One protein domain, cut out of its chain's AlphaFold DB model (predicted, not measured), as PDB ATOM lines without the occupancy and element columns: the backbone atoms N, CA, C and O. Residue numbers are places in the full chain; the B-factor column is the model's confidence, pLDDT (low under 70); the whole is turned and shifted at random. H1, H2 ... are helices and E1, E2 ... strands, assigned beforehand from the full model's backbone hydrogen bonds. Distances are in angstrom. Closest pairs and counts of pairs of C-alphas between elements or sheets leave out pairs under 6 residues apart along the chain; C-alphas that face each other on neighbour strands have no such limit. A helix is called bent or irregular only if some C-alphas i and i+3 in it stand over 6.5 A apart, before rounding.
ATOM      1  N   SER A  27      41.964  -1.486 -16.942       88.38
ATOM      2  CA  SER A  27      41.703  -2.308 -18.123       88.38
ATOM      3  C   SER A  27      40.273  -2.132 -18.636       88.38
ATOM      4  O   SER A  27      39.297  -2.225 -17.888       88.38
ATOM      5  N   LYS A  28      40.136  -1.969 -19.960       90.88
ATOM      6  CA  LYS A  28      38.838  -1.947 -20.660       90.88
ATOM      7  C   LYS A  28      38.011  -3.200 -20.362       90.88
ATOM      8  O   LYS A  28      36.793  -3.118 -20.193       90.88
ATOM      9  N   TYR A  29      38.664  -4.356 -20.274       90.94
ATOM     10  CA  TYR A  29      37.986  -5.605 -19.948       90.94
ATOM     11  C   TYR A  29      37.481  -5.608 -18.507       90.94
ATOM     12  O   TYR A  29      36.359  -6.040 -18.261       90.94
ATOM     13  N   THR A  30      38.260  -5.065 -17.569       89.44
ATOM     14  CA  THR A  30      37.847  -4.923 -16.170       89.44
ATOM     15  C   THR A  30      36.664  -3.975 -16.034       89.44
ATOM     16  O   THR A  30      35.683  -4.310 -15.376       89.44
ATOM     17  N   GLN A  31      36.702  -2.828 -16.713       89.75
ATOM     18  CA  GLN A  31      35.590  -1.875 -16.773       89.75
ATOM     19  C   GLN A  31      34.319  -2.511 -17.343       89.75
ATOM     20  O   GLN A  31      33.222  -2.309 -16.826       89.75
ATOM     21  N   THR A  32      34.455  -3.307 -18.401       89.81
ATOM     22  CA  THR A  32      33.319  -3.995 -19.021       89.81
ATOM     23  C   THR A  32      32.745  -5.050 -18.079       89.81
ATOM     24  O   THR A  32      31.542  -5.052 -17.814       89.81
ATOM     25  N   LEU A  33      33.605  -5.876 -17.481       86.00
ATOM     26  CA  LEU A  33      33.212  -6.887 -16.504       86.00
ATOM     27  C   LEU A  33      32.559  -6.266 -15.261       86.00
ATOM     28  O   LEU A  33      31.518  -6.745 -14.821       86.00
ATOM     29  N   TYR A  34      33.096  -5.159 -14.740       86.25
ATOM     30  CA  TYR A  34      32.511  -4.392 -13.636       86.25
ATOM     31  C   TYR A  34      31.063  -4.000 -13.922       86.25
ATOM     32  O   TYR A  34      30.185  -4.210 -13.086       86.25
ATOM     33  N   ARG A  35      30.796  -3.467 -15.121       84.00
ATOM     34  CA  ARG A  35      29.449  -3.037 -15.524       84.00
ATOM     35  C   ARG A  35      28.483  -4.214 -15.569       84.00
ATOM     36  O   ARG A  35      27.366  -4.095 -15.069       84.00
ATOM     37  N   ILE A  36      28.929  -5.347 -16.113       82.06
ATOM     38  CA  ILE A  36      28.136  -6.579 -16.141       82.06
ATOM     39  C   ILE A  36      27.839  -7.048 -14.717       82.06
ATOM     40  O   ILE A  36      26.711  -7.414 -14.424       82.06
ATOM     41  N   LEU A  37      28.816  -7.032 -13.814       78.88
ATOM     42  CA  LEU A  37      28.634  -7.515 -12.444       78.88
ATOM     43  C   LEU A  37      27.744  -6.595 -11.606       78.88
ATOM     44  O   LEU A  37      26.846  -7.075 -10.913       78.88
ATOM     45  N   LYS A  38      27.923  -5.272 -11.709       78.25
ATOM     46  CA  LYS A  38      27.098  -4.292 -10.983       78.25
ATOM     47  C   LYS A  38      25.619  -4.387 -11.347       78.25
ATOM     48  O   LYS A  38      24.790  -4.199 -10.459       78.25
ATOM     49  N   GLN A  39      25.275  -4.724 -12.595       73.94
ATOM     50  CA  GLN A  39      23.870  -4.852 -13.006       73.94
ATOM     51  C   GLN A  39      23.136  -5.993 -12.276       73.94
ATOM     52  O   GLN A  39      21.917  -5.961 -12.162       73.94
ATOM     53  N   PHE A  40      23.871  -6.973 -11.742       69.69
ATOM     54  CA  PHE A  40      23.314  -8.146 -11.066       69.69
ATOM     55  C   PHE A  40      23.608  -8.189  -9.556       69.69
ATOM     56  O   PHE A  40      23.370  -9.213  -8.911       69.69
ATOM     57  N   ARG A  41      24.086  -7.080  -8.973       64.19
ATOM     58  CA  ARG A  41      24.522  -6.984  -7.565       64.19
ATOM     59  C   ARG A  41      23.480  -7.414  -6.525       64.19
ATOM     60  O   ARG A  41      23.857  -7.811  -5.434       64.19
ATOM     61  N   SER A  42      22.190  -7.338  -6.847       61.00
ATOM     62  CA  SER A  42      21.084  -7.696  -5.945       61.00
ATOM     63  C   SER A  42      20.829  -9.203  -5.832       61.00
ATOM     64  O   SER A  42      20.062  -9.619  -4.972       61.00
ATOM     65  N   THR A  43      21.437 -10.022  -6.694       59.03
ATOM     66  CA  THR A  43      21.067 -11.444  -6.856       59.03
ATOM     67  C   THR A  43      22.042 -12.405  -6.167       59.03
ATOM     68  O   THR A  43      21.771 -13.600  -6.088       59.03
ATOM     69  N   GLY A  44      23.189 -11.920  -5.678       55.50
ATOM     70  CA  GLY A  44      24.186 -12.699  -4.926       55.50
ATOM     71  C   GLY A  44      24.970 -13.757  -5.731       55.50
ATOM     72  O   GLY A  44      26.091 -14.146  -5.409       55.50
ATOM     73  N   THR A  45      24.421 -14.264  -6.829       57.59
ATOM     74  CA  THR A  45      25.120 -15.142  -7.771       57.59
ATOM     75  C   THR A  45      24.649 -14.821  -9.171       57.59
ATOM     76  O   THR A  45      23.455 -14.825  -9.456       57.59
ATOM     77  N   VAL A  46      25.601 -14.543 -10.052       60.91
ATOM     78  CA  VAL A  46      25.335 -14.227 -11.445       60.91
ATOM     79  C   VAL A  46      25.818 -15.385 -12.288       60.91
ATOM     80  O   VAL A  46      27.013 -15.661 -12.374       60.91
ATOM     81  N   THR A  47      24.887 -16.065 -12.943       59.69
ATOM     82  CA  THR A  47      25.260 -16.951 -14.042       59.69
ATOM     83  C   THR A  47      25.358 -16.083 -15.284       59.69
ATOM     84  O   THR A  47      24.348 -15.662 -15.846       59.69
ATOM     85  N   ILE A  48      26.584 -15.731 -15.656       60.59
ATOM     86  CA  ILE A  48      26.862 -14.883 -16.804       60.59
ATOM     87  C   ILE A  48      26.966 -15.801 -18.029       60.59
ATOM     88  O   ILE A  48      27.830 -16.673 -18.099       60.59
ATOM     89  N   PHE A  49      26.037 -15.610 -18.969       59.88
ATOM     90  CA  PHE A  49      25.964 -16.317 -20.254       59.88
ATOM     91  C   PHE A  49      25.935 -17.847 -20.143       59.88
ATOM     92  O   PHE A  49      26.783 -18.555 -20.683       59.88
ATOM     93  N   GLU A  50      24.916 -18.380 -19.469       54.53
ATOM     94  CA  GLU A  50      24.586 -19.796 -19.619       54.53
ATOM     95  C   GLU A  50      24.261 -20.082 -21.097       54.53
ATOM     96  O   GLU A  50      23.283 -19.565 -21.631       54.53
ATOM     97  N   ASN A  51      25.111 -20.873 -21.760       55.97
ATOM     98  CA  ASN A  51      24.997 -21.284 -23.168       55.97
ATOM     99  C   ASN A  51      25.200 -20.191 -24.239       55.97
ATOM    100  O   ASN A  51      24.831 -20.422 -25.387       55.97
ATOM    101  N   ASP A  52      25.814 -19.045 -23.914       72.50
ATOM    102  CA  ASP A  52      26.026 -17.960 -24.894       72.50
ATOM    103  C   ASP A  52      27.427 -17.324 -24.802       72.50
ATOM    104  O   ASP A  52      27.611 -16.135 -24.529       72.50
ATOM    105  N   TRP A  53      28.451 -18.160 -24.991       76.56
ATOM    106  CA  TRP A  53      29.851 -17.728 -24.958       76.56
ATOM    107  C   TRP A  53      30.192 -16.704 -26.044       76.56
ATOM    108  O   TRP A  53      30.983 -15.791 -25.805       76.56
ATOM    109  N   ASP A  54      29.569 -16.811 -27.215       78.88
ATOM    110  CA  ASP A  54      29.802 -15.868 -28.307       78.88
ATOM    111  C   ASP A  54      29.326 -14.461 -27.930       78.88
ATOM    112  O   ASP A  54      30.034 -13.481 -28.177       78.88
ATOM    113  N   LYS A  55      28.199 -14.347 -27.221       80.81
ATOM    114  CA  LYS A  55      27.731 -13.070 -26.681       80.81
ATOM    115  C   LYS A  55      28.603 -12.540 -25.548       80.81
ATOM    116  O   LYS A  55      28.763 -11.326 -25.437       80.81
ATOM    117  N   PHE A  56      29.198 -13.407 -24.721       82.06
ATOM    118  CA  PHE A  56      30.213 -12.973 -23.750       82.06
ATOM    119  C   PHE A  56      31.400 -12.320 -24.463       82.06
ATOM    120  O   PHE A  56      31.806 -11.217 -24.099       82.06
ATOM    121  N   VAL A  57      31.927 -12.989 -25.491       84.38
ATOM    122  CA  VAL A  57      33.041 -12.507 -26.319       84.38
ATOM    123  C   VAL A  57      32.697 -11.178 -26.987       84.38
ATOM    124  O   VAL A  57      33.522 -10.268 -26.966       84.38
ATOM    125  N   GLU A  58      31.480 -11.039 -27.514       86.44
ATOM    126  CA  GLU A  58      30.992  -9.798 -28.120       86.44
ATOM    127  C   GLU A  58      30.891  -8.658 -27.100       86.44
ATOM    128  O   GLU A  58      31.444  -7.582 -27.319       86.44
ATOM    129  N   ILE A  59      30.235  -8.886 -25.960       84.75
ATOM    130  CA  ILE A  59      30.034  -7.853 -24.933       84.75
ATOM    131  C   ILE A  59      31.363  -7.414 -24.322       84.75
ATOM    132  O   ILE A  59      31.552  -6.228 -24.060       84.75
ATOM    133  N   MET A  60      32.281  -8.353 -24.101       87.12
ATOM    134  CA  MET A  60      33.625  -8.069 -23.601       87.12
ATOM    135  C   MET A  60      34.557  -7.489 -24.675       87.12
ATOM    136  O   MET A  60      35.691  -7.144 -24.347       87.12
ATOM    137  N   ASP A  61      34.096  -7.373 -25.925       89.12
ATOM    138  CA  ASP A  61      34.859  -6.910 -27.088       89.12
ATOM    139  C   ASP A  61      36.197  -7.656 -27.247       89.12
ATOM    140  O   ASP A  61      37.269  -7.070 -27.425       89.12
ATOM    141  N   ILE A  62      36.142  -8.982 -27.098       88.44
ATOM    142  CA  ILE A  62      37.311  -9.858 -27.175       88.44
ATOM    143  C   ILE A  62      37.613 -10.150 -28.653       88.44
ATOM    144  O   ILE A  62      36.717 -10.567 -29.393       88.44
ATOM    145  N   PRO A  63      38.875 -10.007 -29.105       87.88
ATOM    146  CA  PRO A  63      39.247 -10.322 -30.477       87.88
ATOM    147  C   PRO A  63      38.890 -11.760 -30.872       87.88
ATOM    148  O   PRO A  63      39.251 -12.727 -30.191       87.88
ATOM    149  N   LYS A  64      38.221 -11.904 -32.024       81.19
ATOM    150  CA  LYS A  64      37.896 -13.213 -32.604       81.19
ATOM    151  C   LYS A  64      39.182 -14.015 -32.827       81.19
ATOM    152  O   LYS A  64      40.140 -13.508 -33.403       81.19
ATOM    153  N   GLY A  65      39.190 -15.270 -32.378       81.94
ATOM    154  CA  GLY A  65      40.335 -16.175 -32.513       81.94
ATOM    155  C   GLY A  65      41.227 -16.284 -31.276       81.94
ATOM    156  O   GLY A  65      42.161 -17.083 -31.285       81.94
ATOM    157  N   TYR A  66      40.943 -15.548 -30.196       85.44
ATOM    158  CA  TYR A  66      41.568 -15.840 -28.908       85.44
ATOM    159  C   TYR A  66      41.192 -17.251 -28.453       85.44
ATOM    160  O   TYR A  66      40.012 -17.594 -28.343       85.44
ATOM    161  N   ALA A  67      42.203 -18.067 -28.154       86.50
ATOM    162  CA  ALA A  67      41.967 -19.343 -27.509       86.50
ATOM    163  C   ALA A  67      41.399 -19.104 -26.109       86.50
ATOM    164  O   ALA A  67      41.710 -18.116 -25.438       86.50
ATOM    165  N   MET A  68      40.609 -20.056 -25.624       82.38
ATOM    166  CA  MET A  68      39.968 -19.919 -24.320       82.38
ATOM    167  C   MET A  68      40.989 -19.721 -23.185       82.38
ATOM    168  O   MET A  68      40.746 -18.959 -22.257       82.38
ATOM    169  N   SER A  69      42.171 -20.336 -23.299       85.50
ATOM    170  CA  SER A  69      43.286 -20.135 -22.368       85.50
ATOM    171  C   SER A  69      43.886 -18.728 -22.408       85.50
ATOM    172  O   SER A  69      44.378 -18.251 -21.388       85.50
ATOM    173  N   ASP A  70      43.889 -18.071 -23.571       89.38
ATOM    174  CA  ASP A  70      44.378 -16.697 -23.698       89.38
ATOM    175  C   ASP A  70      43.392 -15.709 -23.088       89.38
ATOM    176  O   ASP A  70      43.816 -14.765 -22.428       89.38
ATOM    177  N   ILE A  71      42.089 -15.961 -23.232       87.81
ATOM    178  CA  ILE A  71      41.037 -15.186 -22.561       87.81
ATOM    179  C   ILE A  71      41.191 -15.317 -21.046       87.81
ATOM    180  O   ILE A  71      41.259 -14.309 -20.343       87.81
ATOM    181  N   ASP A  72      41.341 -16.544 -20.544       86.06
ATOM    182  CA  ASP A  72      41.532 -16.780 -19.113       86.06
ATOM    183  C   ASP A  72      42.768 -16.022 -18.590       86.06
ATOM    184  O   ASP A  72      42.678 -15.295 -17.599       86.06
ATOM    185  N   LYS A  73      43.913 -16.125 -19.276       88.94
ATOM    186  CA  LYS A  73      45.190 -15.530 -18.836       88.94
ATOM    187  C   LYS A  73      45.260 -14.013 -18.992       88.94
ATOM    188  O   LYS A  73      45.838 -13.347 -18.140       88.94
ATOM    189  N   ARG A  74      44.744 -13.471 -20.095       89.12
ATOM    190  CA  ARG A  74      44.939 -12.063 -20.485       89.12
ATOM    191  C   ARG A  74      43.770 -11.166 -20.097       89.12
ATOM    192  O   ARG A  74      43.945  -9.954 -20.063       89.12
ATOM    193  N   ILE A  75      42.595 -11.743 -19.845       90.12
ATOM    194  CA  ILE A  75      41.349 -10.993 -19.669       90.12
ATOM    195  C   ILE A  75      40.728 -11.322 -18.317       90.12
ATOM    196  O   ILE A  75      40.691 -10.460 -17.445       90.12
ATOM    197  N   LEU A  76      40.287 -12.564 -18.109       86.94
ATOM    198  CA  LEU A  76      39.521 -12.923 -16.913       86.94
ATOM    199  C   LEU A  76      40.368 -12.885 -15.641       86.94
ATOM    200  O   LEU A  76      39.979 -12.235 -14.677       86.94
ATOM    201  N   THR A  77      41.538 -13.526 -15.638       87.56
ATOM    202  CA  THR A  77      42.437 -13.542 -14.471       87.56
ATOM    203  C   THR A  77      42.832 -12.130 -14.020       87.56
ATOM    204  O   THR A  77      42.629 -11.826 -12.844       87.56
ATOM    205  N   PRO A  78      43.354 -11.240 -14.894       90.38
ATOM    206  CA  PRO A  78      43.711  -9.888 -14.468       90.38
ATOM    207  C   PRO A  78      42.490  -9.047 -14.081       90.38
ATOM    208  O   PRO A  78      42.568  -8.329 -13.090       90.38
ATOM    209  N   ALA A  79      41.361  -9.166 -14.788       89.06
ATOM    210  CA  ALA A  79      40.159  -8.405 -14.452       89.06
ATOM    211  C   ALA A  79      39.578  -8.812 -13.093       89.06
ATOM    212  O   ALA A  79      39.253  -7.959 -12.276       89.06
ATOM    213  N   ILE A  80      39.484 -10.114 -12.814       86.25
ATOM    214  CA  ILE A  80      38.990 -10.619 -11.528       86.25
ATOM    215  C   ILE A  80      39.927 -10.209 -10.400       86.25
ATOM    216  O   ILE A  80      39.452  -9.802  -9.344       86.25
ATOM    217  N   LYS A  81      41.242 -10.268 -10.632       86.25
ATOM    218  CA  LYS A  81      42.241  -9.800  -9.674       86.25
ATOM    219  C   LYS A  81      42.029  -8.321  -9.338       86.25
ATOM    220  O   LYS A  81      41.845  -7.994  -8.174       86.25
ATOM    221  N   GLU A  82      41.963  -7.455 -10.346       87.44
ATOM    222  CA  GLU A  82      41.758  -6.010 -10.169       87.44
ATOM    223  C   GLU A  82      40.436  -5.683  -9.453       87.44
ATOM    224  O   GLU A  82      40.378  -4.767  -8.640       87.44
ATOM    225  N   LEU A  83      39.384  -6.464  -9.705       83.94
ATOM    226  CA  LEU A  83      38.069  -6.303  -9.077       83.94
ATOM    227  C   LEU A  83      37.966  -6.849  -7.648       83.94
ATOM    228  O   LEU A  83      37.072  -6.440  -6.904       83.94
ATOM    229  N   SER A  84      38.842  -7.785  -7.282       81.56
ATOM    230  CA  SER A  84      38.853  -8.439  -5.964       81.56
ATOM    231  C   SER A  84      39.905  -7.859  -5.024       81.56
ATOM    232  O   SER A  84      39.883  -8.145  -3.828       81.56
ATOM    233  N   GLU A  85      40.859  -7.092  -5.548       79.25
ATOM    234  CA  GLU A  85      41.933  -6.487  -4.771       79.25
ATOM    235  C   GLU A  85      41.563  -5.085  -4.285       79.25
ATOM    236  O   GLU A  85      40.786  -4.353  -4.898       79.25
ATOM    237  N   LYS A  86      42.155  -4.701  -3.151       66.06
ATOM    238  CA  LYS A  86      42.063  -3.337  -2.639       66.06
ATOM    239  C   LYS A  86      42.858  -2.421  -3.558       66.06
ATOM    240  O   LYS A  86      44.069  -2.582  -3.709       66.06
ATOM    241  N   THR A  87      42.186  -1.453  -4.161       65.12
ATOM    242  CA  THR A  87      42.851  -0.389  -4.914       65.12
ATOM    243  C   THR A  87      43.354   0.689  -3.954       65.12
ATOM    244  O   THR A  87      42.918   0.767  -2.805       65.12
ATOM    245  N   LEU A  88      44.242   1.569  -4.427       59.12
ATOM    246  CA  LEU A  88      44.763   2.705  -3.646       59.12
ATOM    247  C   LEU A  88      43.662   3.616  -3.067       59.12
ATOM    248  O   LEU A  88      43.908   4.363  -2.126       59.12
ATOM    249  N   PHE A  89      42.454   3.545  -3.628       58.94
ATOM    250  CA  PHE A  89      41.295   4.357  -3.265       58.94
ATOM    251  C   PHE A  89      40.206   3.557  -2.536       58.94
ATOM    252  O   PHE A  89      39.149   4.094  -2.221       58.94
ATOM    253  N   SER A  90      40.455   2.272  -2.276       58.09
ATOM    254  CA  SER A  90      39.526   1.344  -1.630       58.09
ATOM    255  C   SER A  90      40.251   0.522  -0.554       58.09
ATOM    256  O   SER A  90      40.177  -0.701  -0.464       58.09
ATOM    257  N   THR A  91      40.989   1.225   0.311       60.47
ATOM    258  CA  THR A  91      41.766   0.628   1.411       60.47
ATOM    259  C   THR A  91      40.880  -0.142   2.399       60.47
ATOM    260  O   THR A  91      41.297  -1.159   2.966       60.47
ATOM    261  N   ASP A  92      39.631   0.299   2.555       61.75
ATOM    262  CA  ASP A  92      38.711  -0.215   3.570       61.75
ATOM    263  C   ASP A  92      37.742  -1.277   3.036       61.75
ATOM    264  O   ASP A  92      37.171  -2.024   3.830       61.75
ATOM    265  N   ARG A  93      37.543  -1.372   1.713       67.31
ATOM    266  CA  ARG A  93      36.555  -2.266   1.078       67.31
ATOM    267  C   ARG A  93      37.023  -2.703  -0.302       67.31
ATOM    268  O   ARG A  93      37.577  -1.899  -1.030       67.31
ATOM    269  N   VAL A  94      36.766  -3.949  -0.682       70.56
ATOM    270  CA  VAL A  94      36.961  -4.405  -2.068       70.56
ATOM    271  C   VAL A  94      35.687  -4.160  -2.876       70.56
ATOM    272  O   VAL A  94      34.596  -4.130  -2.310       70.56
ATOM    273  N   ILE A  95      35.813  -3.975  -4.194       73.88
ATOM    274  CA  ILE A  95      34.662  -3.691  -5.068       73.88
ATOM    275  C   ILE A  95      33.687  -4.875  -5.071       73.88
ATOM    276  O   ILE A  95      32.470  -4.690  -5.001       73.88
ATOM    277  N   PHE A  96      34.231  -6.093  -5.135       76.69
ATOM    278  CA  PHE A  96      33.470  -7.330  -5.045       76.69
ATOM    279  C   PHE A  96      34.178  -8.326  -4.122       76.69
ATOM    280  O   PHE A  96      35.314  -8.729  -4.374       76.69
ATOM    281  N   GLU A  97      33.504  -8.748  -3.052       70.75
ATOM    282  CA  GLU A  97      34.033  -9.761  -2.141       70.75
ATOM    283  C   GLU A  97      33.872 -11.169  -2.721       70.75
ATOM    284  O   GLU A  97      32.811 -11.542  -3.226       70.75
ATOM    285  N   ASN A  98      34.929 -11.979  -2.601       67.56
ATOM    286  CA  ASN A  98      34.941 -13.391  -2.992       67.56
ATOM    287  C   ASN A  98      34.541 -13.650  -4.454       67.56
ATOM    288  O   ASN A  98      33.927 -14.678  -4.755       67.56
ATOM    289  N   LEU A  99      34.923 -12.746  -5.362       72.62
ATOM    290  CA  LEU A  99      34.682 -12.903  -6.790       72.62
ATOM    291  C   LEU A  99      35.366 -14.180  -7.294       72.62
ATOM    292  O   LEU A  99      36.589 -14.280  -7.381       72.62
ATOM    293  N   LYS A 100      34.559 -15.182  -7.622       68.19
ATOM    294  CA  LYS A 100      35.022 -16.444  -8.202       68.19
ATOM    295  C   LYS A 100      34.382 -16.609  -9.556       68.19
ATOM    296  O   LYS A 100      33.195 -16.333  -9.687       68.19
ATOM    297  N   TYR A 101      35.156 -17.095 -10.519       71.00
ATOM    298  CA  TYR A 101      34.611 -17.577 -11.775       71.00
ATOM    299  C   TYR A 101      34.728 -19.097 -11.835       71.00
ATOM    300  O   TYR A 101      35.791 -19.658 -11.575       71.00
ATOM    301  N   GLU A 102      33.632 -19.767 -12.170       68.31
ATOM    302  CA  GLU A 102      33.665 -21.177 -12.548       68.31
ATOM    303  C   GLU A 102      33.360 -21.312 -14.024       68.31
ATOM    304  O   GLU A 102      32.440 -20.674 -14.537       68.31
ATOM    305  N   LYS A 103      34.115 -22.192 -14.674       65.25
ATOM    306  CA  LYS A 103      33.970 -22.530 -16.081       65.25
ATOM    307  C   LYS A 103      33.482 -23.964 -16.198       65.25
ATOM    308  O   LYS A 103      34.249 -24.906 -15.999       65.25
ATOM    309  N   LYS A 104      32.202 -24.143 -16.511       60.09
ATOM    310  CA  LYS A 104      31.625 -25.463 -16.815       60.09
ATOM    311  C   LYS A 104      31.161 -25.483 -18.262       60.09
ATOM    312  O   LYS A 104      30.081 -24.990 -18.571       60.09
ATOM    313  N   GLY A 105      32.008 -26.017 -19.143       56.62
ATOM    314  CA  GLY A 105      31.780 -26.027 -20.590       56.62
ATOM    315  C   GLY A 105      31.788 -24.612 -21.174       56.62
ATOM    316  O   GLY A 105      32.831 -24.137 -21.605       56.62
ATOM    317  N   VAL A 106      30.628 -23.953 -21.132       48.28
ATOM    318  CA  VAL A 106      30.320 -22.639 -21.735       48.28
ATOM    319  C   VAL A 106      29.891 -21.613 -20.671       48.28
ATOM    320  O   VAL A 106      29.775 -20.427 -20.951       48.28
ATOM    321  N   VAL A 107      29.653 -22.053 -19.433       47.78
ATOM    322  CA  VAL A 107      29.060 -21.213 -18.385       47.78
ATOM    323  C   VAL A 107      30.147 -20.514 -17.578       47.78
ATOM    324  O   VAL A 107      31.012 -21.201 -17.030       47.78
ATOM    325  N   VAL A 108      30.056 -19.185 -17.453       54.44
ATOM    326  CA  VAL A 108      30.853 -18.377 -16.519       54.44
ATOM    327  C   VAL A 108      29.971 -18.001 -15.331       54.44
ATOM    328  O   VAL A 108      29.089 -17.151 -15.427       54.44
ATOM    329  N   ARG A 109      30.179 -18.643 -14.182       53.00
ATOM    330  CA  ARG A 109      29.460 -18.279 -12.948       53.00
ATOM    331  C   ARG A 109      30.285 -17.299 -12.161       53.00
ATOM    332  O   ARG A 109      31.392 -17.659 -11.786       53.00
ATOM    333  N   VAL A 110      29.744 -16.122 -11.878       56.31
ATOM    334  CA  VAL A 110      30.373 -15.152 -10.992       56.31
ATOM    335  C   VAL A 110      29.543 -15.005  -9.723       56.31
ATOM    336  O   VAL A 110      28.422 -14.502  -9.751       56.31
ATOM    337  N   ALA A 111      30.077 -15.494  -8.605       53.97
ATOM    338  CA  ALA A 111      29.447 -15.340  -7.297       53.97
ATOM    339  C   ALA A 111      29.785 -13.960  -6.715       53.97
ATOM    340  O   ALA A 111      30.947 -13.554  -6.718       53.97
ATOM    341  N   LEU A 112      28.763 -13.256  -6.231       53.00
ATOM    342  CA  LEU A 112      28.867 -11.963  -5.564       53.00
ATOM    343  C   LEU A 112      28.299 -12.131  -4.158       53.00
ATOM    344  O   LEU A 112      27.092 -12.049  -3.976       53.00
TER     345      LEU A 112
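This is residues 27 to 112 of the 115 residues of the protein "Putative RepE" of Campylobacter fetus subsp. fetus (UniProt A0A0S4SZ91). Look first for a small three-stranded sheet as one wall, with three helices gathered to one side of it and only grazing it: H1 and the long H3 stand steeply to each other and touch, while the short H2 sits near one end. The unnamed stretch of residues 85 to 99 loops out toward the end of the long axis away from H2. The 86 printed residues hold H1, E1, H2, H3, E2 and E3 in that order, a mixed class of helices and strands; the sheet runs E1, E3, E2, antiparallel throughout. The whole is compact, with a radius of gyration of the C-alphas of 12.7 A, yet elongated in outline, spanning 39 by 25 by 18 A.

Find C-alpha 28 at (38.838, -1.947, -20.660); from there H1 runs through residues 28 to 38, 15.4 A long. E1 follows at residues 45 to 48, 9.2 A, and H2 at residues 53 to 59, 9.9 A. Find C-alpha 68 at (39.968, -19.919, -24.320), where H3 begins; it covers residues 68 to 84 over 21.7 A. It has a kink of 29 degrees near residue 75 and is only just irregular, with C-alphas 74 and 77 at 6.7 A. E2 takes residues 100 to 104, 12.9 A, and E3 residues 107 to 111, 12.6 A, ending at C-alpha 111 at (29.447, -15.340, -7.297).

Start at E3, the inner strand. E2 and E3 form a hairpin, antiparallel at 158 degrees; look at N 102 and O 109, 3.1 A apart, within hydrogen-bond range. On its other side E3 is antiparallel to E1 at 153 degrees, with N 46 and O 110 at 2.8 A. E1, H2 H3 and E2 make a split strand-helix-strand unit, two strands running the same way with E3 between them, and its crossover is right-handed. H1 grazes the sheet with residues 36 to 37, H3 with residues 72 to 84, and H2, only just on it with 5 pairs of C-alphas within 10 A, with residues 53 to 56. H1 and H3 touch, closest at the C-alphas of Thr 30 and Ala 79, 4.5 A, at a steep tilt of 63 degrees, the same way. H1 and H2 are close but not clearly touching, the C-alphas of Thr 32 and Ile 59 being closest at 7.8 A. H2 and H3 are apart. In H1 and H2 every O i to N i+4 pair is within hydrogen-bond range; in H3, 10 of 13 are.

The C-alphas farthest apart are those of Gly 65 and Asp 92, 39.5 A. The printed part has no cut, and its one long link is H3 to E2, 15 residues. The mean pLDDT of the printed part is 74.5; look for values under 70 at residues 40 to 51, 86 to 93, 98, 100 and 102 to 112.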